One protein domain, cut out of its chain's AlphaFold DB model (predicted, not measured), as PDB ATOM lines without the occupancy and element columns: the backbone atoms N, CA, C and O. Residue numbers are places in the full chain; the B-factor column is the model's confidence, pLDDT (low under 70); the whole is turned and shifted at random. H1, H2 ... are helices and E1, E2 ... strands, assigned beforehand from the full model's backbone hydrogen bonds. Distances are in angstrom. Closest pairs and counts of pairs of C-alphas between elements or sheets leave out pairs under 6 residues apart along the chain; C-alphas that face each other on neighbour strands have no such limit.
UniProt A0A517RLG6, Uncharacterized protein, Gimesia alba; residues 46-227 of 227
ATOM      1  N   GLU A  46      52.783 -15.181   2.266       95.06
ATOM      2  CA  GLU A  46      53.603 -16.377   2.139       95.06
ATOM      3  C   GLU A  46      52.775 -17.528   1.554       95.06
ATOM      4  O   GLU A  46      51.558 -17.617   1.735       95.06
ATOM      5  N   ALA A  47      53.430 -18.422   0.812       94.38
ATOM      6  CA  ALA A  47      52.747 -19.570   0.232       94.38
ATOM      7  C   ALA A  47      52.276 -20.521   1.343       94.38
ATOM      8  O   ALA A  47      53.085 -21.068   2.086       94.38
ATOM      9  N   GLY A  48      50.968 -20.748   1.413       95.19
ATOM     10  CA  GLY A  48      50.316 -21.542   2.449       95.19
ATOM     11  C   GLY A  48      49.915 -20.756   3.696       95.19
ATOM     12  O   GLY A  48      49.418 -21.367   4.640       95.19
ATOM     13  N   GLN A  49      50.117 -19.435   3.715       96.50
ATOM     14  CA  GLN A  49      49.666 -18.589   4.814       96.50
ATOM     15  C   GLN A  49      48.138 -18.596   4.898       96.50
ATOM     16  O   GLN A  49      47.453 -18.276   3.924       96.50
ATOM     17  N   VAL A  50      47.622 -18.928   6.082       96.38
ATOM     18  CA  VAL A  50      46.187 -18.935   6.363       96.38
ATOM     19  C   VAL A  50      45.727 -17.556   6.822       96.38
ATOM     20  O   VAL A  50      46.393 -16.912   7.631       96.38
ATOM     21  N   ILE A  51      44.581 -17.117   6.308       95.25
ATOM     22  CA  ILE A  51      44.001 -15.796   6.558       95.25
ATOM     23  C   ILE A  51      42.517 -15.950   6.861       95.25
ATOM     24  O   ILE A  51      41.794 -16.633   6.143       95.25
ATOM     25  N   ASP A  52      42.069 -15.251   7.887       93.25
ATOM     26  CA  ASP A  52      40.687 -15.179   8.370       93.25
ATOM     27  C   ASP A  52      40.264 -13.721   8.641       93.25
ATOM     28  O   ASP A  52      39.303 -13.450   9.358       93.25
ATOM     29  N   GLN A  53      40.991 -12.761   8.057       93.75
ATOM     30  CA  GLN A  53      40.783 -11.328   8.243       93.75
ATOM     31  C   GLN A  53      40.392 -10.644   6.936       93.75
ATOM     32  O   GLN A  53      40.948 -10.924   5.870       93.75
ATOM     33  N   PHE A  54      39.470  -9.689   7.026       93.50
ATOM     34  CA  PHE A  54      39.120  -8.816   5.910       93.50
ATOM     35  C   PHE A  54      40.300  -7.921   5.519       93.50
ATOM     36  O   PHE A  54      41.055  -7.462   6.374       93.50
ATOM     37  N   GLY A  55      40.446  -7.654   4.225       91.50
ATOM     38  CA  GLY A  55      41.539  -6.843   3.704       91.50
ATOM     39  C   GLY A  55      41.884  -7.165   2.258       91.50
ATOM     40  O   GLY A  55      41.268  -8.013   1.614       91.50
ATOM     41  N   VAL A  56      42.900  -6.472   1.751       90.00
ATOM     42  CA  VAL A  56      43.472  -6.716   0.425       90.00
ATOM     43  C   VAL A  56      44.817  -7.405   0.600       90.00
ATOM     44  O   VAL A  56      45.640  -6.966   1.402       90.00
ATOM     45  N   TYR A  57      45.066  -8.455  -0.176       91.50
ATOM     46  CA  TYR A  57      46.268  -9.277  -0.068       91.50
ATOM     47  C   TYR A  57      46.873  -9.547  -1.440       91.50
ATOM     48  O   TYR A  57      46.157  -9.780  -2.413       91.50
ATOM     49  N   ARG A  58      48.205  -9.553  -1.531       90.25
ATOM     50  CA  ARG A  58      48.941  -9.926  -2.749       90.25
ATOM     51  C   ARG A  58      49.365 -11.387  -2.702       90.25
ATOM     52  O   ARG A  58      49.851 -11.865  -1.680       90.25
ATOM     53  N   PHE A  59      49.264 -12.067  -3.840       89.94
ATOM     54  CA  PHE A  59      49.699 -13.455  -3.972       89.94
ATOM     55  C   PHE A  59      51.232 -13.640  -3.833       89.94
ATOM     56  O   PHE A  59      51.992 -12.718  -4.160       89.94
ATOM     57  N   PRO A  60      51.710 -14.842  -3.435       89.81
ATOM     58  CA  PRO A  60      53.131 -15.138  -3.206       89.81
ATOM     59  C   PRO A  60      54.077 -14.871  -4.385       89.81
ATOM     60  O   PRO A  60      55.177 -14.350  -4.184       89.81
ATOM     61  N   ALA A  61      53.690 -15.171  -5.628       83.44
ATOM     62  CA  ALA A  61      54.542 -14.858  -6.788       83.44
ATOM     63  C   ALA A  61      54.397 -13.404  -7.286       83.44
ATOM     64  O   ALA A  61      55.065 -13.016  -8.239       83.44
ATOM     65  N   GLY A  62      53.571 -12.579  -6.632       66.38
ATOM     66  CA  GLY A  62      53.257 -11.224  -7.085       66.38
ATOM     67  C   GLY A  62      52.303 -11.198  -8.287       66.38
ATOM     68  O   GLY A  62      51.787 -12.226  -8.725       66.38
ATOM     69  N   GLY A  63      51.996  -9.996  -8.779       71.25
ATOM     70  CA  GLY A  63      51.183  -9.785  -9.988       71.25
ATOM     71  C   GLY A  63      49.665  -9.926  -9.819       71.25
ATOM     72  O   GLY A  63      48.924  -9.350 -10.600       71.25
ATOM     73  N   HIS A  64      49.190 -10.600  -8.778       78.75
ATOM     74  CA  HIS A  64      47.768 -10.758  -8.479       78.75
ATOM     75  C   HIS A  64      47.486 -10.325  -7.045       78.75
ATOM     76  O   HIS A  64      48.339 -10.476  -6.161       78.75
ATOM     77  N   GLN A  65      46.287  -9.806  -6.816       87.06
ATOM     78  CA  GLN A  65      45.794  -9.522  -5.477       87.06
ATOM     79  C   GLN A  65      44.347  -9.977  -5.353       87.06
ATOM     80  O   GLN A  65      43.662 -10.165  -6.355       87.06
ATOM     81  N   PHE A  66      43.881 -10.132  -4.130       88.19
ATOM     82  CA  PHE A  66      42.481 -10.385  -3.857       88.19
ATOM     83  C   PHE A  66      42.026  -9.553  -2.672       88.19
ATOM     84  O   PHE A  66      42.818  -9.214  -1.792       88.19
ATOM     85  N   GLU A  67      40.756  -9.188  -2.695       91.00
ATOM     86  CA  GLU A  67      40.082  -8.466  -1.626       91.00
ATOM     87  C   GLU A  67      39.121  -9.426  -0.931       91.00
ATOM     88  O   GLU A  67      38.317 -10.083  -1.592       91.00
ATOM     89  N   ILE A  68      39.202  -9.495   0.394       92.25
ATOM     90  CA  ILE A  68      38.196 -10.116   1.248       92.25
ATOM     91  C   ILE A  68      37.454  -8.989   1.952       92.25
ATOM     92  O   ILE A  68      38.049  -8.250   2.741       92.25
ATOM     93  N   LYS A  69      36.154  -8.864   1.707       91.69
ATOM     94  CA  LYS A  69      35.326  -7.842   2.351       91.69
ATOM     95  C   LYS A  69      34.017  -8.408   2.861       91.69
ATOM     96  O   LYS A  69      33.561  -9.460   2.422       91.69
ATOM     97  N   LYS A  70      33.409  -7.659   3.771       89.75
ATOM     98  CA  LYS A  70      32.065  -7.916   4.267       89.75
ATOM     99  C   LYS A  70      31.050  -7.151   3.414       89.75
ATOM    100  O   LYS A  70      31.226  -5.956   3.180       89.75
ATOM    101  N   THR A  71      30.019  -7.831   2.925       84.69
ATOM    102  CA  THR A  71      28.910  -7.198   2.196       84.69
ATOM    103  C   THR A  71      27.919  -6.543   3.164       84.69
ATOM    104  O   THR A  71      27.986  -6.760   4.377       84.69
ATOM    105  N   ALA A  72      26.975  -5.760   2.630       83.75
ATOM    106  CA  ALA A  72      25.878  -5.182   3.413       83.75
ATOM    107  C   ALA A  72      25.056  -6.259   4.147       83.75
ATOM    108  O   ALA A  72      24.659  -6.059   5.290       83.75
ATOM    109  N   ASP A  73      24.907  -7.434   3.530       77.62
ATOM    110  CA  ASP A  73      24.180  -8.585   4.077       77.62
ATOM    111  C   ASP A  73      25.009  -9.430   5.063       77.62
ATOM    112  O   ASP A  73      24.649 -10.565   5.357       77.62
ATOM    113  N   ASN A  74      26.141  -8.913   5.561       78.12
ATOM    114  CA  ASN A  74      27.043  -9.630   6.472       78.12
ATOM    115  C   ASN A  74      27.679 -10.907   5.870       78.12
ATOM    116  O   ASN A  74      28.099 -11.804   6.600       78.12
ATOM    117  N   ASN A  75      27.806 -10.978   4.544       83.38
ATOM    118  CA  ASN A  75      28.496 -12.075   3.864       83.38
ATOM    119  C   ASN A  75      29.971 -11.745   3.645       83.38
ATOM    120  O   ASN A  75      30.339 -10.579   3.499       83.38
ATOM    121  N   VAL A  76      30.819 -12.765   3.581       86.31
ATOM    122  CA  VAL A  76      32.174 -12.639   3.046       86.31
ATOM    123  C   VAL A  76      32.083 -12.652   1.533       86.31
ATOM    124  O   VAL A  76      31.472 -13.537   0.935       86.31
ATOM    125  N   GLN A  77      32.723 -11.679   0.907       87.69
ATOM    126  CA  GLN A  77      32.939 -11.648  -0.525       87.69
ATOM    127  C   GLN A  77      34.438 -11.614  -0.801       87.69
ATOM    128  O   GLN A  77      35.146 -10.729  -0.317       87.69
ATOM    129  N   ILE A  78      34.900 -12.568  -1.602       88.75
ATOM    130  CA  ILE A  78      36.264 -12.639  -2.108       88.75
ATOM    131  C   ILE A  78      36.265 -12.234  -3.574       88.75
ATOM    132  O   ILE A  78      35.568 -12.822  -4.406       88.75
ATOM    133  N   ILE A  79      37.077 -11.235  -3.893       86.62
ATOM    134  CA  ILE A  79      37.235 -10.698  -5.238       86.62
ATOM    135  C   ILE A  79      38.678 -10.909  -5.676       86.62
ATOM    136  O   ILE A  79      39.602 -10.373  -5.068       86.62
ATOM    137  N   LEU A  80      38.875 -11.655  -6.761       83.44
ATOM    138  CA  LEU A  80      40.177 -11.761  -7.407       83.44
ATOM    139  C   LEU A  80      40.414 -10.564  -8.329       83.44
ATOM    140  O   LEU A  80      39.642 -10.304  -9.250       83.44
ATOM    141  N   HIS A  81      41.534  -9.879  -8.135       76.25
ATOM    142  CA  HIS A  81      42.014  -8.840  -9.035       76.25
ATOM    143  C   HIS A  81      43.236  -9.362  -9.790       76.25
ATOM    144  O   HIS A  81      44.344  -9.474  -9.247       76.25
ATOM    145  N   ARG A  82      43.044  -9.671 -11.075       64.81
ATOM    146  CA  ARG A  82      44.164  -9.952 -11.973       64.81
ATOM    147  C   ARG A  82      44.727  -8.645 -12.497       64.81
ATOM    148  O   ARG A  82      43.989  -7.781 -12.964       64.81
ATOM    149  N   ARG A  83      46.047  -8.500 -12.438       56.19
ATOM    150  CA  ARG A  83      46.722  -7.392 -13.105       56.19
ATOM    151  C   ARG A  83      46.832  -7.762 -14.579       56.19
ATOM    152  O   ARG A  83      47.601  -8.648 -14.932       56.19
ATOM    153  N   ILE A  84      46.042  -7.112 -15.429       46.41
ATOM    154  CA  ILE A  84      46.335  -7.089 -16.863       46.41
ATOM    155  C   ILE A  84      47.528  -6.148 -17.017       46.41
ATOM    156  O   ILE A  84      47.517  -5.024 -16.510       46.41
ATOM    157  N   THR A  85      48.602  -6.658 -17.606       39.38
ATOM    158  CA  THR A  85      49.875  -5.966 -17.796       39.38
ATOM    159  C   THR A  85      49.739  -4.841 -18.819       39.38
ATOM    160  O   THR A  85      50.305  -4.931 -19.896       39.38
ATOM    161  N   GLU A  86      49.028  -3.759 -18.505       33.50
ATOM    162  CA  GLU A  86      49.115  -2.522 -19.284       33.50
ATOM    163  C   GLU A  86      49.311  -1.313 -18.357       33.50
ATOM    164  O   GLU A  86      48.403  -0.803 -17.714       33.50
ATOM    165  N   VAL A  87      50.583  -0.900 -18.324       31.61
ATOM    166  CA  VAL A  87      51.134   0.415 -17.962       31.61
ATOM    167  C   VAL A  87      51.117   0.841 -16.478       31.61
ATOM    168  O   VAL A  87      50.121   0.878 -15.761       31.61
ATOM    169  N   LYS A  88      52.331   1.193 -16.033       41.44
ATOM    170  CA  LYS A  88      52.707   1.769 -14.736       41.44
ATOM    171  C   LYS A  88      51.915   3.057 -14.433       41.44
ATOM    172  O   LYS A  88      51.644   3.843 -15.328       41.44
ATOM    173  N   LEU A  89      51.679   3.286 -13.138       30.53
ATOM    174  CA  LEU A  89      51.101   4.458 -12.449       30.53
ATOM    175  C   LEU A  89      49.588   4.501 -12.172       30.53
ATOM    176  O   LEU A  89      49.239   5.026 -11.120       30.53
ATOM    177  N   PHE A  90      48.706   3.897 -12.973       35.31
ATOM    178  CA  PHE A  90      47.249   3.977 -12.726       35.31
ATOM    179  C   PHE A  90      46.499   2.686 -13.075       35.31
ATOM    180  O   PHE A  90      45.447   2.719 -13.705       35.31
ATOM    181  N   SER A  91      47.034   1.524 -12.696       35.69
ATOM    182  CA  SER A  91      46.384   0.246 -13.000       35.69
ATOM    183  C   SER A  91      45.062   0.105 -12.231       35.69
ATOM    184  O   SER A  91      45.061  -0.261 -11.055       35.69
ATOM    185  N   ILE A  92      43.954   0.410 -12.911       37.22
ATOM    186  CA  ILE A  92      42.577   0.142 -12.489       37.22
ATOM    187  C   ILE A  92      42.410  -1.387 -12.426       37.22
ATOM    188  O   ILE A  92      42.773  -2.068 -13.389       37.22
ATOM    189  N   PRO A  93      41.897  -1.966 -11.325       39.44
ATOM    190  CA  PRO A  93      41.623  -3.396 -11.273       39.44
ATOM    191  C   PRO A  93      40.536  -3.738 -12.299       39.44
ATOM    192  O   PRO A  93      39.386  -3.325 -12.158       39.44
ATOM    193  N   VAL A  94      40.892  -4.488 -13.340       39.03
ATOM    194  CA  VAL A  94      39.925  -4.973 -14.329       39.03
ATOM    195  C   VAL A  94      39.388  -6.321 -13.861       39.03
ATOM    196  O   VAL A  94      40.140  -7.277 -13.675       39.03
ATOM    197  N   TYR A  95      38.071  -6.400 -13.689       42.44
ATOM    198  CA  TYR A  95      37.360  -7.657 -13.495       42.44
ATOM    199  C   TYR A  95      37.308  -8.384 -14.840       42.44
ATOM    200  O   TYR A  95      36.635  -7.939 -15.772       42.44
ATOM    201  N   SER A  96      38.038  -9.488 -14.976       36.31
ATOM    202  CA  SER A  96      37.882 -10.354 -16.145       36.31
ATOM    203  C   SER A  96      36.521 -11.063 -16.082       36.31
ATOM    204  O   SER A  96      36.017 -11.382 -15.010       36.31
ATOM    205  N   ARG A  97      35.879 -11.273 -17.239       37.28
ATOM    206  CA  ARG A  97      34.543 -11.899 -17.352       37.28
ATOM    207  C   ARG A  97      34.582 -13.434 -17.319       37.28
ATOM    208  O   ARG A  97      33.549 -14.073 -17.519       37.28
ATOM    209  N   LEU A  98      35.751 -14.040 -17.113       44.28
ATOM    210  CA  LEU A  98      35.871 -15.495 -17.025       44.28
ATOM    211  C   LEU A  98      35.166 -15.998 -15.758       44.28
ATOM    212  O   LEU A  98      35.188 -15.343 -14.721       44.28
ATOM    213  N   ALA A  99      34.565 -17.191 -15.812       45.88
ATOM    214  CA  ALA A  99      33.924 -17.809 -14.642       45.88
ATOM    215  C   ALA A  99      34.878 -17.907 -13.431       45.88
ATOM    216  O   ALA A  99      34.443 -17.808 -12.289       45.88
ATOM    217  N   ALA A 100      36.183 -18.011 -13.699       51.00
ATOM    218  CA  ALA A 100      37.263 -18.009 -12.718       51.00
ATOM    219  C   ALA A 100      37.544 -16.643 -12.063       51.00
ATOM    220  O   ALA A 100      38.466 -16.577 -11.260       51.00
ATOM    221  N   ASP A 101      36.818 -15.582 -12.407       57.84
ATOM    222  CA  ASP A 101      37.013 -14.216 -11.897       57.84
ATOM    223  C   ASP A 101      35.710 -13.625 -11.321       57.84
ATOM    224  O   ASP A 101      35.660 -12.454 -10.941       57.84
ATOM    225  N   ARG A 102      34.643 -14.435 -11.226       66.88
ATOM    226  CA  ARG A 102      33.431 -14.040 -10.501       66.88
ATOM    227  C   ARG A 102      33.748 -13.916  -9.005       66.88
ATOM    228  O   ARG A 102      34.456 -14.779  -8.479       66.88
ATOM    229  N   PRO A 103      33.216 -12.890  -8.317       74.75
ATOM    230  CA  PRO A 103      33.297 -12.818  -6.867       74.75
ATOM    231  C   PRO A 103      32.737 -14.090  -6.237       74.75
ATOM    232  O   PRO A 103      31.660 -14.553  -6.623       74.75
ATOM    233  N   ILE A 104      33.462 -14.635  -5.269       78.88
ATOM    234  CA  ILE A 104      32.985 -15.742  -4.445       78.88
ATOM    235  C   ILE A 104      32.332 -15.116  -3.222       78.88
ATOM    236  O   ILE A 104      32.990 -14.380  -2.493       78.88
ATOM    237  N   SER A 105      31.052 -15.393  -3.004       80.75
ATOM    238  CA  SER A 105      30.307 -14.882  -1.855       80.75
ATOM    239  C   SER A 105      29.767 -16.039  -1.022       80.75
ATOM    240  O   SER A 105      29.128 -16.935  -1.568       80.75
ATOM    241  N   PHE A 106      29.992 -15.995   0.288       78.38
ATOM    242  CA  PHE A 106      29.473 -16.956   1.264       78.38
ATOM    243  C   PHE A 106      29.232 -16.264   2.607       78.38
ATOM    244  O   PHE A 106      29.706 -15.158   2.848       78.38
ATOM    245  N   GLU A 107      28.470 -16.886   3.492       75.31
ATOM    246  CA  GLU A 107      28.080 -16.275   4.765       75.31
ATOM    247  C   GLU A 107      29.259 -16.196   5.754       75.31
ATOM    248  O   GLU A 107      30.007 -17.157   5.925       75.31
ATOM    249  N   ALA A 108      29.431 -15.053   6.435       70.56
ATOM    250  CA  ALA A 108      30.572 -14.827   7.337       70.56
ATOM    251  C   ALA A 108      30.410 -15.433   8.732       70.56
ATOM    252  O   ALA A 108      31.394 -15.603   9.448       70.56
ATOM    253  N   GLU A 109      29.175 -15.741   9.126       67.81
ATOM    254  CA  GLU A 109      28.831 -16.216  10.470       67.81
ATOM    255  C   GLU A 109      29.435 -17.597  10.785       67.81
ATOM    256  O   GLU A 109      29.533 -17.970  11.949       67.81
ATOM    257  N   ARG A 110      29.855 -18.358   9.765       72.12
ATOM    258  CA  ARG A 110      30.016 -19.821   9.842       72.12
ATOM    259  C   ARG A 110      31.459 -20.311   9.759       72.12
ATOM    260  O   ARG A 110      31.694 -21.394   9.248       72.12
ATOM    261  N   GLY A 111      32.417 -19.536  10.272       80.94
ATOM    262  CA  GLY A 111      33.838 -19.896  10.284       80.94
ATOM    263  C   GLY A 111      34.423 -20.024   8.874       80.94
ATOM    264  O   GLY A 111      34.031 -20.861   8.066       80.94
ATOM    265  N   TRP A 112      35.394 -19.188   8.552       89.62
ATOM    266  CA  TRP A 112      36.007 -19.209   7.234       89.62
ATOM    267  C   TRP A 112      37.479 -18.887   7.350       89.62
ATOM    268  O   TRP A 112      37.922 -18.198   8.269       89.62
ATOM    269  N   PHE A 113      38.237 -19.404   6.400       93.69
ATOM    270  CA  PHE A 113      39.619 -19.018   6.215       93.69
ATOM    271  C   PHE A 113      40.045 -19.352   4.796       93.69
ATOM    272  O   PHE A 113      39.454 -20.189   4.109       93.69
ATOM    273  N   VAL A 114      41.090 -18.676   4.351       95.25
ATOM    274  CA  VAL A 114      41.640 -18.820   3.011       95.25
ATOM    275  C   VAL A 114      43.143 -19.015   3.074       95.25
ATOM    276  O   VAL A 114      43.788 -18.644   4.050       95.25
ATOM    277  N   SER A 115      43.711 -19.586   2.022       96.81
ATOM    278  CA  SER A 115      45.157 -19.707   1.859       96.81
ATOM    279  C   SER A 115      45.522 -19.679   0.384       96.81
ATOM    280  O   SER A 115      44.787 -20.190  -0.456       96.81
ATOM    281  N   VAL A 116      46.692 -19.139   0.056       94.94
ATOM    282  CA  VAL A 116      47.207 -19.138  -1.319       94.94
ATOM    283  C   VAL A 116      48.437 -20.013  -1.391       94.94
ATOM    284  O   VAL A 116      49.374 -19.820  -0.623       94.94
ATOM    285  N   ASP A 117      48.461 -20.974  -2.304       93.69
ATOM    286  CA  ASP A 117      49.609 -21.867  -2.436       93.69
ATOM    287  C   ASP A 117      50.717 -21.326  -3.356       93.69
ATOM    288  O   ASP A 117      50.610 -20.269  -3.983       93.69
ATOM    289  N   ARG A 118      51.818 -22.083  -3.449       91.94
ATOM    290  CA  ARG A 118      52.995 -21.724  -4.258       91.94
ATOM    291  C   ARG A 118      52.708 -21.615  -5.765       91.94
ATOM    292  O   ARG A 118      53.505 -21.023  -6.486       91.94
ATOM    293  N   TYR A 119      51.600 -22.192  -6.230       91.19
ATOM    294  CA  TYR A 119      51.158 -22.195  -7.624       91.19
ATOM    295  C   TYR A 119      50.052 -21.161  -7.879       91.19
ATOM    296  O   TYR A 119      49.377 -21.225  -8.907       91.19
ATOM    297  N   GLN A 120      49.892 -20.187  -6.969       89.44
ATOM    298  CA  GLN A 120      48.930 -19.084  -7.065       89.44
ATOM    299  C   GLN A 120      47.470 -19.566  -7.090       89.44
ATOM    300  O   GLN A 120      46.619 -18.932  -7.717       89.44
ATOM    301  N   ARG A 121      47.176 -20.699  -6.437       91.44
ATOM    302  CA  ARG A 121      45.805 -21.199  -6.270       91.44
ATOM    303  C   ARG A 121      45.257 -20.731  -4.930       91.44
ATOM    304  O   ARG A 121      45.923 -20.884  -3.905       91.44
ATOM    305  N   LEU A 122      44.058 -20.163  -4.956       93.12
ATOM    306  CA  LEU A 122      43.334 -19.712  -3.778       93.12
ATOM    307  C   LEU A 122      42.480 -20.863  -3.243       93.12
ATOM    308  O   LEU A 122      41.594 -21.351  -3.937       93.12
ATOM    309  N   TRP A 123      42.754 -21.269  -2.013       94.00
ATOM    310  CA  TRP A 123      42.013 -22.264  -1.248       94.00
ATOM    311  C   TRP A 123      41.103 -21.553  -0.255       94.00
ATOM    312  O   TRP A 123      41.542 -20.619   0.416       94.00
ATOM    313  N   ILE A 124      39.845 -21.973  -0.176       92.31
ATOM    314  CA  ILE A 124      38.813 -21.343   0.652       92.31
ATOM    315  C   ILE A 124      38.092 -22.443   1.411       92.31
ATOM    316  O   ILE A 124      37.606 -23.391   0.802       92.31
ATOM    317  N   PHE A 125      38.019 -22.301   2.727       89.69
ATOM    318  CA  PHE A 125      37.124 -23.074   3.573       89.69
ATOM    319  C   PHE A 125      35.993 -22.163   4.049       89.69
ATOM    320  O   PHE A 125      36.244 -21.026   4.464       89.69
ATOM    321  N   HIS A 126      34.771 -22.684   4.030       85.56
ATOM    322  CA  HIS A 126      33.633 -22.100   4.731       85.56
ATOM    323  C   HIS A 126      32.816 -23.213   5.400       85.56
ATOM    324  O   HIS A 126      32.641 -24.290   4.822       85.56
ATOM    325  N   GLY A 127      32.345 -22.971   6.625       77.19
ATOM    326  CA  GLY A 127      31.668 -23.980   7.441       77.19
ATOM    327  C   GLY A 127      30.178 -24.201   7.145       77.19
ATOM    328  O   GLY A 127      29.567 -23.505   6.331       77.19
ATOM    329  N   LEU A 128      29.627 -25.219   7.825       69.06
ATOM    330  CA  LEU A 128      28.235 -25.687   7.756       69.06
ATOM    331  C   LEU A 128      27.254 -24.676   8.371       69.06
ATOM    332  O   LEU A 128      27.581 -23.969   9.319       69.06
ATOM    333  N   TRP A 129      26.013 -24.681   7.892       62.97
ATOM    334  CA  TRP A 129      24.848 -24.205   8.641       62.97
ATOM    335  C   TRP A 129      24.292 -25.274   9.613       62.97
ATOM    336  O   TRP A 129      23.877 -26.343   9.171       62.97
ATOM    337  N   ASP A 130      24.221 -24.985  10.919       61.97
ATOM    338  CA  ASP A 130      23.457 -25.807  11.875       61.97
ATOM    339  C   ASP A 130      21.974 -25.395  11.889       61.97
ATOM    340  O   ASP A 130      21.638 -24.207  11.920       61.97
ATOM    341  N   LYS A 131      21.086 -26.394  11.926       61.25
ATOM    342  CA  LYS A 131      19.636 -26.218  12.080       61.25
ATOM    343  C   LYS A 131      19.243 -25.522  13.380       61.25
ATOM    344  O   LYS A 131      18.177 -24.914  13.437       61.25
ATOM    345  N   GLU A 132      20.082 -25.596  14.410       66.81
ATOM    346  CA  GLU A 132      19.848 -24.921  15.689       66.81
ATOM    347  C   GLU A 132      20.154 -23.415  15.630       66.81
ATOM    348  O   GLU A 132      19.747 -22.665  16.516       66.81
ATOM    349  N   TRP A 133      20.816 -22.935  14.571       60.59
ATOM    350  CA  TRP A 133      21.201 -21.525  14.426       60.59
ATOM    351  C   TRP A 133      20.138 -20.651  13.744       60.59
ATOM    352  O   TRP A 133      20.345 -19.446  13.584       60.59
ATOM    353  N   GLY A 134      18.995 -21.218  13.348       62.50
ATOM    354  CA  GLY A 134      17.846 -20.474  12.823       62.50
ATOM    355  C   GLY A 134      17.283 -21.079  11.544       62.50
ATOM    356  O   GLY A 134      17.458 -22.258  11.294       62.50
ATOM    357  N   ALA A 135      16.583 -20.282  10.732       67.69
ATOM    358  CA  ALA A 135      16.120 -20.693   9.403       67.69
ATOM    359  C   ALA A 135      17.195 -20.399   8.331       67.69
ATOM    360  O   ALA A 135      17.946 -19.428   8.485       67.69
ATOM    361  N   PRO A 136      17.288 -21.185   7.238       66.12
ATOM    362  CA  PRO A 136      18.194 -20.883   6.130       66.12
ATOM    363  C   PRO A 136      17.872 -19.510   5.533       66.12
ATOM    364  O   PRO A 136      16.700 -19.185   5.323       66.12
ATOM    365  N   ARG A 137      18.895 -18.703   5.236       62.56
ATOM    366  CA  ARG A 137      18.699 -17.413   4.566       62.56
ATOM    367  C   ARG A 137      18.728 -17.587   3.041       62.56
ATOM    368  O   ARG A 137      19.468 -18.430   2.529       62.56
ATOM    369  N   PRO A 138      17.927 -16.811   2.291       64.12
ATOM    370  CA  PRO A 138      18.046 -16.745   0.843       64.12
ATOM    371  C   PRO A 138      19.327 -16.001   0.461       64.12
ATOM    372  O   PRO A 138      19.584 -14.889   0.923       64.12
ATOM    373  N   MET A 139      20.123 -16.606  -0.413       58.56
ATOM    374  CA  MET A 139      21.316 -15.976  -0.965       58.56
ATOM    375  C   MET A 139      20.952 -14.987  -2.077       58.56
ATOM    376  O   MET A 139      19.983 -15.218  -2.807       58.56
ATOM    377  N   PRO A 140      21.775 -13.941  -2.309       52.81
ATOM    378  CA  PRO A 140      21.574 -12.993  -3.411       52.81
ATOM    379  C   PRO A 140      21.506 -13.649  -4.802       52.81
ATOM    380  O   PRO A 140      20.941 -13.079  -5.730       52.81
ATOM    381  N   SER A 141      22.060 -14.857  -4.958       55.62
ATOM    382  CA  SER A 141      21.973 -15.668  -6.179       55.62
ATOM    383  C   SER A 141      20.646 -16.427  -6.346       55.62
ATOM    384  O   SER A 141      20.528 -17.220  -7.275       55.62
ATOM    385  N   GLY A 142      19.660 -16.205  -5.468       49.34
ATOM    386  CA  GLY A 142      18.289 -16.707  -5.609       49.34
ATOM    387  C   GLY A 142      18.022 -18.107  -5.046       49.34
ATOM    388  O   GLY A 142      16.979 -18.677  -5.346       49.34
ATOM    389  N   GLY A 143      18.932 -18.674  -4.247       55.19
ATOM    390  CA  GLY A 143      18.758 -19.992  -3.623       55.19
ATOM    391  C   GLY A 143      18.706 -19.927  -2.095       55.19
ATOM    392  O   GLY A 143      19.399 -19.116  -1.489       55.19
ATOM    393  N   THR A 144      17.918 -20.803  -1.473       50.75
ATOM    394  CA  THR A 144      17.969 -21.120  -0.035       50.75
ATOM    395  C   THR A 144      18.612 -22.491   0.118       50.75
ATOM    396  O   THR A 144      18.005 -23.484  -0.285       50.75
ATOM    397  N   VAL A 145      19.824 -22.576   0.669       53.56
ATOM    398  CA  VAL A 145      20.485 -23.872   0.889       53.56
ATOM    399  C   VAL A 145      21.154 -23.865   2.263       53.56
ATOM    400  O   VAL A 145      21.991 -22.996   2.504       53.56
ATOM    401  N   PRO A 146      20.820 -24.798   3.173       55.50
ATOM    402  CA  PRO A 146      21.667 -25.051   4.330       55.50
ATOM    403  C   PRO A 146      23.018 -25.562   3.810       55.50
ATOM    404  O   PRO A 146      23.102 -26.650   3.240       55.50
ATOM    405  N   TYR A 147      24.059 -24.733   3.905       60.38
ATOM    406  CA  TYR A 147      25.362 -25.033   3.314       60.38
ATOM    407  C   TYR A 147      26.026 -26.214   4.020       60.38
ATOM    408  O   TYR A 147      26.205 -26.162   5.233       60.38
ATOM    409  N   ALA A 148      26.434 -27.227   3.244       62.97
ATOM    410  CA  ALA A 148      27.499 -28.159   3.609       62.97
ATOM    411  C   ALA A 148      28.818 -27.376   3.780       62.97
ATOM    412  O   ALA A 148      29.046 -26.426   3.019       62.97
ATOM    413  N   PRO A 149      29.703 -27.747   4.722       74.38
ATOM    414  CA  PRO A 149      31.039 -27.182   4.749       74.38
ATOM    415  C   PRO A 149      31.730 -27.576   3.446       74.38
ATOM    416  O   PRO A 149      31.655 -28.732   3.016       74.38
ATOM    417  N   ALA A 150      32.391 -26.620   2.803       80.50
ATOM    418  CA  ALA A 150      33.053 -26.887   1.539       80.50
ATOM    419  C   ALA A 150      34.456 -26.307   1.506       80.50
ATOM    420  O   ALA A 150      34.766 -25.266   2.095       80.50
ATOM    421  N   VAL A 151      35.303 -27.017   0.768       87.56
ATOM    422  CA  VAL A 151      36.612 -26.525   0.368       87.56
ATOM    423  C   VAL A 151      36.537 -26.197  -1.109       87.56
ATOM    424  O   VAL A 151      36.295 -27.068  -1.944       87.56
ATOM    425  N   LEU A 152      36.744 -24.926  -1.429       89.06
ATOM    426  CA  LEU A 152      36.820 -24.429  -2.792       89.06
ATOM    427  C   LEU A 152      38.283 -24.174  -3.141       89.06
ATOM    428  O   LEU A 152      39.071 -23.719  -2.310       89.06
ATOM    429  N   MET A 153      38.635 -24.423  -4.394       90.38
ATOM    430  CA  MET A 153      39.925 -24.043  -4.949       90.38
ATOM    431  C   MET A 153      39.701 -23.264  -6.239       90.38
ATOM    432  O   MET A 153      38.985 -23.708  -7.136       90.38
ATOM    433  N   GLN A 154      40.312 -22.091  -6.333       89.19
ATOM    434  CA  GLN A 154      40.286 -21.243  -7.513       89.19
ATOM    435  C   GLN A 154      41.700 -21.102  -8.058       89.19
ATOM    436  O   GLN A 154      42.622 -20.671  -7.366       89.19
ATOM    437  N   GLY A 155      41.885 -21.477  -9.319       86.81
ATOM    438  CA  GLY A 155      43.198 -21.508  -9.942       86.81
ATOM    439  C   GLY A 155      43.344 -22.685 -10.893       86.81
ATOM    440  O   GLY A 155      42.395 -23.095 -11.563       86.81
ATOM    441  N   SER A 156      44.574 -23.177 -11.021       88.81
ATOM    442  CA  SER A 156      44.888 -24.260 -11.952       88.81
ATOM    443  C   SER A 156      44.713 -25.624 -11.298       88.81
ATOM    444  O   SER A 156      45.223 -25.840 -10.206       88.81
ATOM    445  N   TRP A 157      44.051 -26.565 -11.959       87.25
ATOM    446  CA  TRP A 157      43.858 -27.916 -11.420       87.25
ATOM    447  C   TRP A 157      43.795 -28.971 -12.513       87.25
ATOM    448  O   TRP A 157      43.693 -28.637 -13.695       87.25
ATOM    449  N   PHE A 158      43.920 -30.235 -12.119       88.69
ATOM    450  CA  PHE A 158      43.990 -31.363 -13.037       88.69
ATOM    451  C   PHE A 158      42.640 -32.066 -13.131       88.69
ATOM    452  O   PHE A 158      42.062 -32.450 -12.122       88.69
ATOM    453  N   LEU A 159      42.156 -32.261 -14.354       85.75
ATOM    454  CA  LEU A 159      41.044 -33.173 -14.614       85.75
ATOM    455  C   LEU A 159      41.487 -34.631 -14.385       85.75
ATOM    456  O   LEU A 159      42.684 -34.912 -14.498       85.75
ATOM    457  N   PRO A 160      40.548 -35.584 -14.210       83.44
ATOM    458  CA  PRO A 160      40.871 -37.016 -14.147       83.44
ATOM    459  C   PRO A 160      41.680 -37.526 -15.351       83.44
ATOM    460  O   PRO A 160      42.445 -38.475 -15.237       83.44
ATOM    461  N   SER A 161      41.564 -36.861 -16.505       86.25
ATOM    462  CA  SER A 161      42.359 -37.138 -17.708       86.25
ATOM    463  C   SER A 161      43.828 -36.692 -17.626       86.25
ATOM    464  O   SER A 161      44.572 -36.877 -18.585       86.25
ATOM    465  N   GLY A 162      44.250 -36.041 -16.539       86.44
ATOM    466  CA  GLY A 162      45.582 -35.445 -16.384       86.44
ATOM    467  C   GLY A 162      45.747 -34.084 -17.068       86.44
ATOM    468  O   GLY A 162      46.815 -33.474 -16.996       86.44
ATOM    469  N   LYS A 163      44.699 -33.562 -17.719       88.38
ATOM    470  CA  LYS A 163      44.730 -32.241 -18.361       88.38
ATOM    471  C   LYS A 163      44.678 -31.124 -17.318       88.38
ATOM    472  O   LYS A 163      43.780 -31.100 -16.479       88.38
ATOM    473  N   LEU A 164      45.588 -30.156 -17.432       88.44
ATOM    474  CA  LEU A 164      45.589 -28.943 -16.615       88.44
ATOM    475  C   LEU A 164      44.568 -27.926 -17.146       88.44
ATOM    476  O   LEU A 164      44.622 -27.527 -18.311       88.44
ATOM    477  N   VAL A 165      43.668 -27.469 -16.281       86.06
ATOM    478  CA  VAL A 165      42.645 -26.454 -16.577       86.06
ATOM    479  C   VAL A 165      42.759 -25.262 -15.621       86.06
ATOM    480  O   VAL A 165      43.565 -25.277 -14.693       86.06
ATOM    481  N   LEU A 166      42.014 -24.184 -15.884       84.38
ATOM    482  CA  LEU A 166      41.916 -23.000 -15.023       84.38
ATOM    483  C   LEU A 166      40.443 -22.761 -14.681       84.38
ATOM    484  O   LEU A 166      39.624 -22.675 -15.592       84.38
ATOM    485  N   GLY A 167      40.111 -22.623 -13.401       81.06
ATOM    486  CA  GLY A 167      38.725 -22.434 -12.979       81.06
ATOM    487  C   GLY A 167      38.542 -22.476 -11.469       81.06
ATOM    488  O   GLY A 167      39.514 -22.436 -10.718       81.06
ATOM    489  N   GLY A 168      37.282 -22.560 -11.051       82.81
ATOM    490  CA  GLY A 168      36.908 -22.977  -9.703       82.81
ATOM    491  C   GLY A 168      36.677 -24.487  -9.656       82.81
ATOM    492  O   GLY A 168      36.213 -25.067 -10.638       82.81
ATOM    493  N   ASN A 169      37.008 -25.102  -8.526       81.50
ATOM    494  CA  ASN A 169      36.675 -26.479  -8.192       81.50
ATOM    495  C   ASN A 169      36.113 -26.538  -6.763       81.50
ATOM    496  O   ASN A 169      36.656 -25.890  -5.865       81.50
ATOM    497  N   VAL A 170      35.064 -27.334  -6.560       83.81
ATOM    498  CA  VAL A 170      34.586 -27.733  -5.233       83.81
ATOM    499  C   VAL A 170      35.347 -29.002  -4.846       83.81
ATOM    500  O   VAL A 170      35.014 -30.117  -5.245       83.81
ATOM    501  N   VAL A 171      36.445 -28.821  -4.119       83.19
ATOM    502  CA  VAL A 171      37.387 -29.893  -3.763       83.19
ATOM    503  C   VAL A 171      36.726 -30.940  -2.877       83.19
ATOM    504  O   VAL A 171      36.955 -32.132  -3.057       83.19
ATOM    505  N   SER A 172      35.865 -30.501  -1.963       78.25
ATOM    506  CA  SER A 172      35.119 -31.392  -1.076       78.25
ATOM    507  C   SER A 172      34.177 -32.343  -1.828       78.25
ATOM    508  O   SER A 172      33.953 -33.452  -1.361       78.25
ATOM    509  N   GLU A 173      33.661 -31.957  -2.997       77.56
ATOM    510  CA  GLU A 173      32.782 -32.809  -3.816       77.56
ATOM    511  C   GLU A 173      33.563 -33.675  -4.809       77.56
ATOM    512  O   GLU A 173      33.211 -34.825  -5.058       77.56
ATOM    513  N   THR A 174      34.634 -33.126  -5.387       77.19
ATOM    514  CA  THR A 174      35.413 -33.809  -6.434       77.19
ATOM    515  C   THR A 174      36.527 -34.702  -5.894       77.19
ATOM    516  O   THR A 174      37.027 -35.554  -6.625       77.19
ATOM    517  N   GLY A 175      36.946 -34.507  -4.640       79.69
ATOM    518  CA  GLY A 175      38.061 -35.233  -4.025       79.69
ATOM    519  C   GLY A 175      39.453 -34.791  -4.500       79.69
ATOM    520  O   GLY A 175      40.444 -35.450  -4.186       79.69
ATOM    521  N   GLU A 176      39.569 -33.687  -5.243       85.56
ATOM    522  CA  GLU A 176      40.849 -33.200  -5.777       85.56
ATOM    523  C   GLU A 176      41.594 -32.319  -4.761       85.56
ATOM    524  O   GLU A 176      41.550 -31.087  -4.797       85.56
ATOM    525  N   TRP A 177      42.285 -32.969  -3.830       89.56
ATOM    526  CA  TRP A 177      43.018 -32.314  -2.742       89.56
ATOM    527  C   TRP A 177      44.499 -32.047  -3.060       89.56
ATOM    528  O   TRP A 177      45.238 -31.579  -2.187       89.56
ATOM    529  N   ALA A 178      44.982 -32.349  -4.272       91.00
ATOM    530  CA  ALA A 178      46.413 -32.318  -4.546       91.00
ATOM    531  C   ALA A 178      47.012 -30.907  -4.411       91.00
ATOM    532  O   ALA A 178      46.572 -29.906  -4.997       91.00
ATOM    533  N   GLY A 179      48.077 -30.845  -3.612       89.88
ATOM    534  CA  GLY A 179      48.824 -29.628  -3.329       89.88
ATOM    535  C   GLY A 179      48.095 -28.629  -2.432       89.88
ATOM    536  O   GLY A 179      48.486 -27.461  -2.431       89.88
ATOM    537  N   VAL A 180      47.061 -29.055  -1.699       93.69
ATOM    538  CA  VAL A 180      46.485 -28.248  -0.614       93.69
ATOM    539  C   VAL A 180      47.591 -27.844   0.381       93.69
ATOM    540  O   VAL A 180      48.426 -28.682   0.744       93.69
ATOM    541  N   PRO A 181      47.670 -26.570   0.811       95.25
ATOM    542  CA  PRO A 181      48.660 -26.146   1.796       95.25
ATOM    543  C   PRO A 181      48.477 -26.853   3.136       95.25
ATOM    544  O   PRO A 181      47.363 -26.914   3.645       95.25
ATOM    545  N   SER A 182      49.569 -27.322   3.744       93.06
ATOM    546  CA  SER A 182      49.517 -28.047   5.020       93.06
ATOM    547  C   SER A 182      48.848 -27.234   6.128       93.06
ATOM    548  O   SER A 182      47.907 -27.721   6.731       93.06
ATOM    549  N   ALA A 183      49.227 -25.965   6.315       93.25
ATOM    550  CA  ALA A 183      48.626 -25.115   7.346       93.25
ATOM    551  C   ALA A 183      47.115 -24.887   7.139       93.25
ATOM    552  O   ALA A 183      46.360 -24.836   8.104       93.25
ATOM    553  N   PHE A 184      46.662 -24.781   5.885       93.94
ATOM    554  CA  PHE A 184      45.235 -24.707   5.563       93.94
ATOM    555  C   PHE A 184      44.535 -26.030   5.882       93.94
ATOM    556  O   PHE A 184      43.490 -26.041   6.522       93.94
ATOM    557  N   PHE A 185      45.134 -27.141   5.458       91.50
ATOM    558  CA  PHE A 185      44.608 -28.487   5.647       91.50
ATOM    559  C   PHE A 185      44.517 -28.890   7.123       91.50
ATOM    560  O   PHE A 185      43.553 -29.526   7.530       91.50
ATOM    561  N   ASP A 186      45.499 -28.497   7.931       89.75
ATOM    562  CA  ASP A 186      45.550 -28.782   9.366       89.75
ATOM    563  C   ASP A 186      44.567 -27.925  10.173       89.75
ATOM    564  O   ASP A 186      44.206 -28.293  11.286       89.75
ATOM    565  N   ARG A 187      44.104 -26.806   9.601       88.12
ATOM    566  CA  ARG A 187      43.058 -25.961  10.188       88.12
ATOM    567  C   ARG A 187      41.642 -26.440   9.845       88.12
ATOM    568  O   ARG A 187      40.686 -25.935  10.430       88.12
ATOM    569  N   LEU A 188      41.483 -27.374   8.903       86.44
ATOM    570  CA  LEU A 188      40.162 -27.903   8.561       86.44
ATOM    571  C   LEU A 188      39.536 -28.573   9.792       86.44
ATOM    572  O   LEU A 188      40.197 -29.397  10.434       86.44
ATOM    573  N   PRO A 189      38.280 -28.237  10.128       76.75
ATOM    574  CA  PRO A 189      37.598 -28.885  11.233       76.75
ATOM    575  C   PRO A 189      37.403 -30.381  10.961       76.75
ATOM    576  O   PRO A 189      37.348 -30.821   9.814       76.75
ATOM    577  N   ASP A 190      37.315 -31.154  12.044       67.69
ATOM    578  CA  ASP A 190      36.903 -32.564  12.062       67.69
ATOM    579  C   ASP A 190      37.703 -33.519  11.164       67.69
ATOM    580  O   ASP A 190      37.235 -34.598  10.802       67.69
ATOM    581  N   LYS A 191      38.972 -33.182  10.899       64.81
ATOM    582  CA  LYS A 191      39.961 -34.061  10.248       64.81
ATOM    583  C   LYS A 191      40.067 -35.449  10.908       64.81
ATOM    584  O   LYS A 191      40.438 -36.412  10.246       64.81
ATOM    585  N   ASN A 192      39.707 -35.545  12.192       60.56
ATOM    586  CA  ASN A 192      39.753 -36.774  12.984       60.56
ATOM    587  C   ASN A 192      38.389 -37.469  13.150       60.56
ATOM    588  O   ASN A 192      38.345 -38.496  13.808       60.56
ATOM    589  N   GLN A 193      37.290 -36.946  12.585       56.78
ATOM    590  CA  GLN A 193      35.934 -37.540  12.590       56.78
ATOM    591  C   GLN A 193      35.318 -37.920  13.959       56.78
ATOM    592  O   GLN A 193      34.180 -38.378  13.996       56.78
ATOM    593  N   GLU A 194      36.008 -37.720  15.083       49.47
ATOM    594  CA  GLU A 194      35.581 -38.262  16.380       49.47
ATOM    595  C   GLU A 194      34.417 -37.496  17.024       49.47
ATOM    596  O   GLU A 194      33.635 -38.110  17.738       49.47
ATOM    597  N   LEU A 195      34.243 -36.201  16.736       48.56
ATOM    598  CA  LEU A 195      33.147 -35.363  17.244       48.56
ATOM    599  C   LEU A 195      32.952 -34.174  16.294       48.56
ATOM    600  O   LEU A 195      33.453 -33.080  16.545       48.56
ATOM    601  N   SER A 196      32.273 -34.402  15.169       53.62
ATOM    602  CA  SER A 196      32.065 -33.336  14.189       53.62
ATOM    603  C   SER A 196      31.028 -32.325  14.667       53.62
ATOM    604  O   SER A 196      29.823 -32.577  14.602       53.62
ATOM    605  N   VAL A 197      31.498 -31.163  15.127       56.75
ATOM    606  CA  VAL A 197      30.645 -29.993  15.419       56.75
ATOM    607  C   VAL A 197      30.111 -29.381  14.110       56.75
ATOM    608  O   VAL A 197      29.163 -28.601  14.127       56.75
ATOM    609  N   TRP A 198      30.679 -29.766  12.959       53.12
ATOM    610  CA  TRP A 198      30.368 -29.211  11.639       53.12
ATOM    611  C   TRP A 198      29.582 -30.172  10.727       53.12
ATOM    612  O   TRP A 198      29.485 -29.942   9.519       53.12
ATOM    613  N   GLY A 199      28.988 -31.234  11.285       59.56
ATOM    614  CA  GLY A 199      28.156 -32.204  10.560       59.56
ATOM    615  C   GLY A 199      28.939 -33.161   9.649       59.56
ATOM    616  O   GLY A 199      30.126 -33.419   9.843       59.56
ATOM    617  N   SER A 200      28.273 -33.753   8.653       56.34
ATOM    618  CA  SER A 200      28.924 -34.688   7.725       56.34
ATOM    619  C   SER A 200      29.779 -33.928   6.707       56.34
ATOM    620  O   SER A 200      29.284 -33.515   5.659       56.34
ATOM    621  N   ILE A 201      31.067 -33.755   6.997       59.03
ATOM    622  CA  ILE A 201      32.039 -33.243   6.025       59.03
ATOM    623  C   ILE A 201      32.371 -34.372   5.028       59.03
ATOM    624  O   ILE A 201      32.587 -35.510   5.458       59.03
ATOM    625  N   PRO A 202      32.413 -34.107   3.707       64.06
ATOM    626  CA  PRO A 202      32.888 -35.084   2.727       64.06
ATOM    627  C   PRO A 202      34.271 -35.626   3.112       64.06
ATOM    628  O   PRO A 202      35.049 -34.893   3.722       64.06
ATOM    629  N   PRO A 203      34.611 -36.879   2.773       70.62
ATOM    630  CA  PRO A 203      35.833 -37.513   3.253       70.62
ATOM    631  C   PRO A 203      37.075 -36.679   2.906       70.62
ATOM    632  O   PRO A 203      37.493 -36.587   1.749       70.62
ATOM    633  N   ILE A 204      37.661 -36.069   3.936       80.56
ATOM    634  CA  ILE A 204      38.951 -35.392   3.858       80.56
ATOM    635  C   ILE A 204      40.027 -36.488   3.878       80.56
ATOM    636  O   ILE A 204      39.950 -37.404   4.702       80.56
ATOM    637  N   PRO A 205      41.039 -36.436   2.998       83.75
ATOM    638  CA  PRO A 205      42.177 -37.341   3.076       83.75
ATOM    639  C   PRO A 205      42.838 -37.309   4.462       83.75
ATOM    640  O   PRO A 205      42.826 -36.299   5.154       83.75
ATOM    641  N   VAL A 206      43.513 -38.387   4.854       83.75
ATOM    642  CA  VAL A 206      44.248 -38.419   6.136       83.75
ATOM    643  C   VAL A 206      45.415 -37.415   6.142       83.75
ATOM    644  O   VAL A 206      45.793 -36.857   7.172       83.75
ATOM    645  N   SER A 207      45.993 -37.153   4.969       85.56
ATOM    646  CA  SER A 207      47.129 -36.247   4.786       85.56
ATOM    647  C   SER A 207      46.990 -35.470   3.474       85.56
ATOM    648  O   SER A 207      46.350 -35.982   2.553       85.56
ATOM    649  N   PRO A 208      47.576 -34.263   3.360       86.31
ATOM    650  CA  PRO A 208      47.447 -33.438   2.164       86.31
ATOM    651  C   PRO A 208      48.123 -34.135   0.971       86.31
ATOM    652  O   PRO A 208      49.351 -34.308   0.985       86.31
ATOM    653  N   PRO A 209      47.369 -34.544  -0.068       89.12
ATOM    654  CA  PRO A 209      47.948 -35.264  -1.192       89.12
ATOM    655  C   PRO A 209      48.962 -34.398  -1.931       89.12
ATOM    656  O   PRO A 209      48.763 -33.201  -2.159       89.12
ATOM    657  N   ARG A 210      50.082 -35.006  -2.319       91.38
ATOM    658  CA  ARG A 210      51.125 -34.323  -3.087       91.38
ATOM    659  C   ARG A 210      50.865 -34.489  -4.574       91.38
ATOM    660  O   ARG A 210      50.420 -35.538  -5.024       91.38
ATOM    661  N   PHE A 211      51.233 -33.471  -5.338       92.31
ATOM    662  CA  PHE A 211      51.324 -33.600  -6.784       92.31
ATOM    663  C   PHE A 211      52.369 -34.632  -7.199       92.31
ATOM    664  O   PHE A 211      53.423 -34.758  -6.566       92.31
ATOM    665  N   THR A 212      52.117 -35.295  -8.325       93.00
ATOM    666  CA  THR A 212      53.146 -36.066  -9.029       93.00
ATOM    667  C   THR A 212      54.202 -35.131  -9.628       93.00
ATOM    668  O   THR A 212      53.951 -33.944  -9.852       93.00
ATOM    669  N   LYS A 213      55.393 -35.658  -9.950       93.81
ATOM    670  CA  LYS A 213      56.462 -34.866 -10.592       93.81
ATOM    671  C   LYS A 213      56.002 -34.219 -11.906       93.81
ATOM    672  O   LYS A 213      56.306 -33.060 -12.162       93.81
ATOM    673  N   GLN A 214      55.231 -34.950 -12.711       93.38
ATOM    674  CA  GLN A 214      54.688 -34.442 -13.972       93.38
ATOM    675  C   GLN A 214      53.724 -33.272 -13.742       93.38
ATOM    676  O   GLN A 214      53.819 -32.251 -14.419       93.38
ATOM    677  N   GLN A 215      52.831 -33.388 -12.756       93.44
ATOM    678  CA  GLN A 215      51.907 -32.311 -12.395       93.44
ATOM    679  C   GLN A 215      52.654 -31.064 -11.903       93.44
ATOM    680  O   GLN A 215      52.320 -29.950 -12.306       93.44
ATOM    681  N   GLN A 216      53.694 -31.245 -11.081       94.31
ATOM    682  CA  GLN A 216      54.547 -30.143 -10.623       94.31
ATOM    683  C   GLN A 216      55.201 -29.419 -11.800       94.31
ATOM    684  O   GLN A 216      55.065 -28.205 -11.905       94.31
ATOM    685  N   MET A 217      55.813 -30.158 -12.733       94.19
ATOM    686  CA  MET A 217      56.417 -29.579 -13.938       94.19
ATOM    687  C   MET A 217      55.414 -28.757 -14.758       94.19
ATOM    688  O   MET A 217      55.721 -27.638 -15.161       94.19
ATOM    689  N   MET A 218      54.203 -29.278 -14.985       92.75
ATOM    690  CA  MET A 218      53.168 -28.566 -15.748       92.75
ATOM    691  C   MET A 218      52.709 -27.280 -15.044       92.75
ATOM    692  O   MET A 218      52.489 -26.254 -15.693       92.75
ATOM    693  N   LEU A 219      52.577 -27.317 -13.716       92.06
ATOM    694  CA  LEU A 219      52.228 -26.141 -12.918       92.06
ATOM    695  C   LEU A 219      53.349 -25.099 -12.913       92.06
ATOM    696  O   LEU A 219      53.066 -23.908 -13.030       92.06
ATOM    697  N   GLU A 220      54.606 -25.525 -12.816       91.94
ATOM    698  CA  GLU A 220      55.774 -24.640 -12.859       91.94
ATOM    699  C   GLU A 220      55.933 -23.973 -14.224       91.94
ATOM    700  O   GLU A 220      56.130 -22.760 -14.290       91.94
ATOM    701  N   GLN A 221      55.768 -24.728 -15.313       89.44
ATOM    702  CA  GLN A 221      55.758 -24.178 -16.671       89.44
ATOM    703  C   GLN A 221      54.680 -23.102 -16.825       89.44
ATOM    704  O   GLN A 221      54.959 -22.009 -17.318       89.44
ATOM    705  N   LYS A 222      53.460 -23.372 -16.340       85.00
ATOM    706  CA  LYS A 222      52.365 -22.396 -16.375       85.00
ATOM    707  C   LYS A 222      52.652 -21.167 -15.512       85.00
ATOM    708  O   LYS A 222      52.354 -20.055 -15.931       85.00
ATOM    709  N   LEU A 223      53.221 -21.353 -14.321       84.50
ATOM    710  CA  LEU A 223      53.565 -20.253 -13.422       84.50
ATOM    711  C   LEU A 223      54.647 -19.351 -14.027       84.50
ATOM    712  O   LEU A 223      54.538 -18.132 -13.936       84.50
ATOM    713  N   ASN A 224      55.661 -19.941 -14.661       82.94
ATOM    714  CA  ASN A 224      56.737 -19.200 -15.315       82.94
ATOM    715  C   ASN A 224      56.260 -18.462 -16.571       82.94
ATOM    716  O   ASN A 224      56.751 -17.377 -16.835       82.94
ATOM    717  N   ALA A 225      55.269 -18.991 -17.296       74.56
ATOM    718  CA  ALA A 225      54.656 -18.289 -18.427       74.56
ATOM    719  C   ALA A 225      53.853 -17.033 -18.020       74.56
ATOM    720  O   ALA A 225      53.509 -16.224 -18.877       74.56
ATOM    721  N   LEU A 226      53.518 -16.886 -16.733       63.31
ATOM    722  CA  LEU A 226      52.776 -15.744 -16.184       63.31
ATOM    723  C   LEU A 226      53.675 -14.699 -15.496       63.31
ATOM    724  O   LEU A 226      53.150 -13.689 -15.024       63.31
ATOM    725  N   ARG A 227      54.982 -14.962 -15.372       59.94
ATOM    726  CA  ARG A 227      55.979 -14.057 -14.776       59.94
ATOM    727  C   ARG A 227      56.629 -13.192 -15.846       59.94
ATOM    728  O   ARG A 227      56.886 -12.012 -15.519       59.94
TER     729      ARG A 227
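What this domain is: This is residues 46 to 227 of the 227 residues of an uncharacterized protein of Gimesia alba (UniProt A0A517RLG6). This has little regular structure. Two meanders, antiparallel neighbours in chain order, E1 to E4 and E5 to E8, make sheets loosely face to face, with H1, H2 and H3 on the second. The 182 printed residues, mixed and under half in named elements, are compact, radius of gyration of the C-alphas 16.9 A, spans 52 by 40 by 28 A.

Where its parts are: Find C-alpha 55 at (41.539, -6.843, 3.704), where E1 begins; E1 runs to 58, then E2 64 to 70, E3 75 to 82, E4 104 to 107, E5 112 to 116, E6 122 to 126, E7 150 to 158, E8 164 to 170, H1 171 to 174, H2 182 to 186 and H3 213 to 224, which ends with C-alpha 224 at (56.737, -19.200, -15.315).

How they stand to each other: In hairpin E2 and E3, N 67 and O 79 are 2.9 A apart. H3 only grazes the second sheet; the C-alphas of Ser 156 and Leu 219 are 7.6 A apart. H2 and H3 have every O i to N i+4 pair within hydrogen-bond range.

The domain as a whole: Residues 82 to 102 and 128 to 148 are under pLDDT 70.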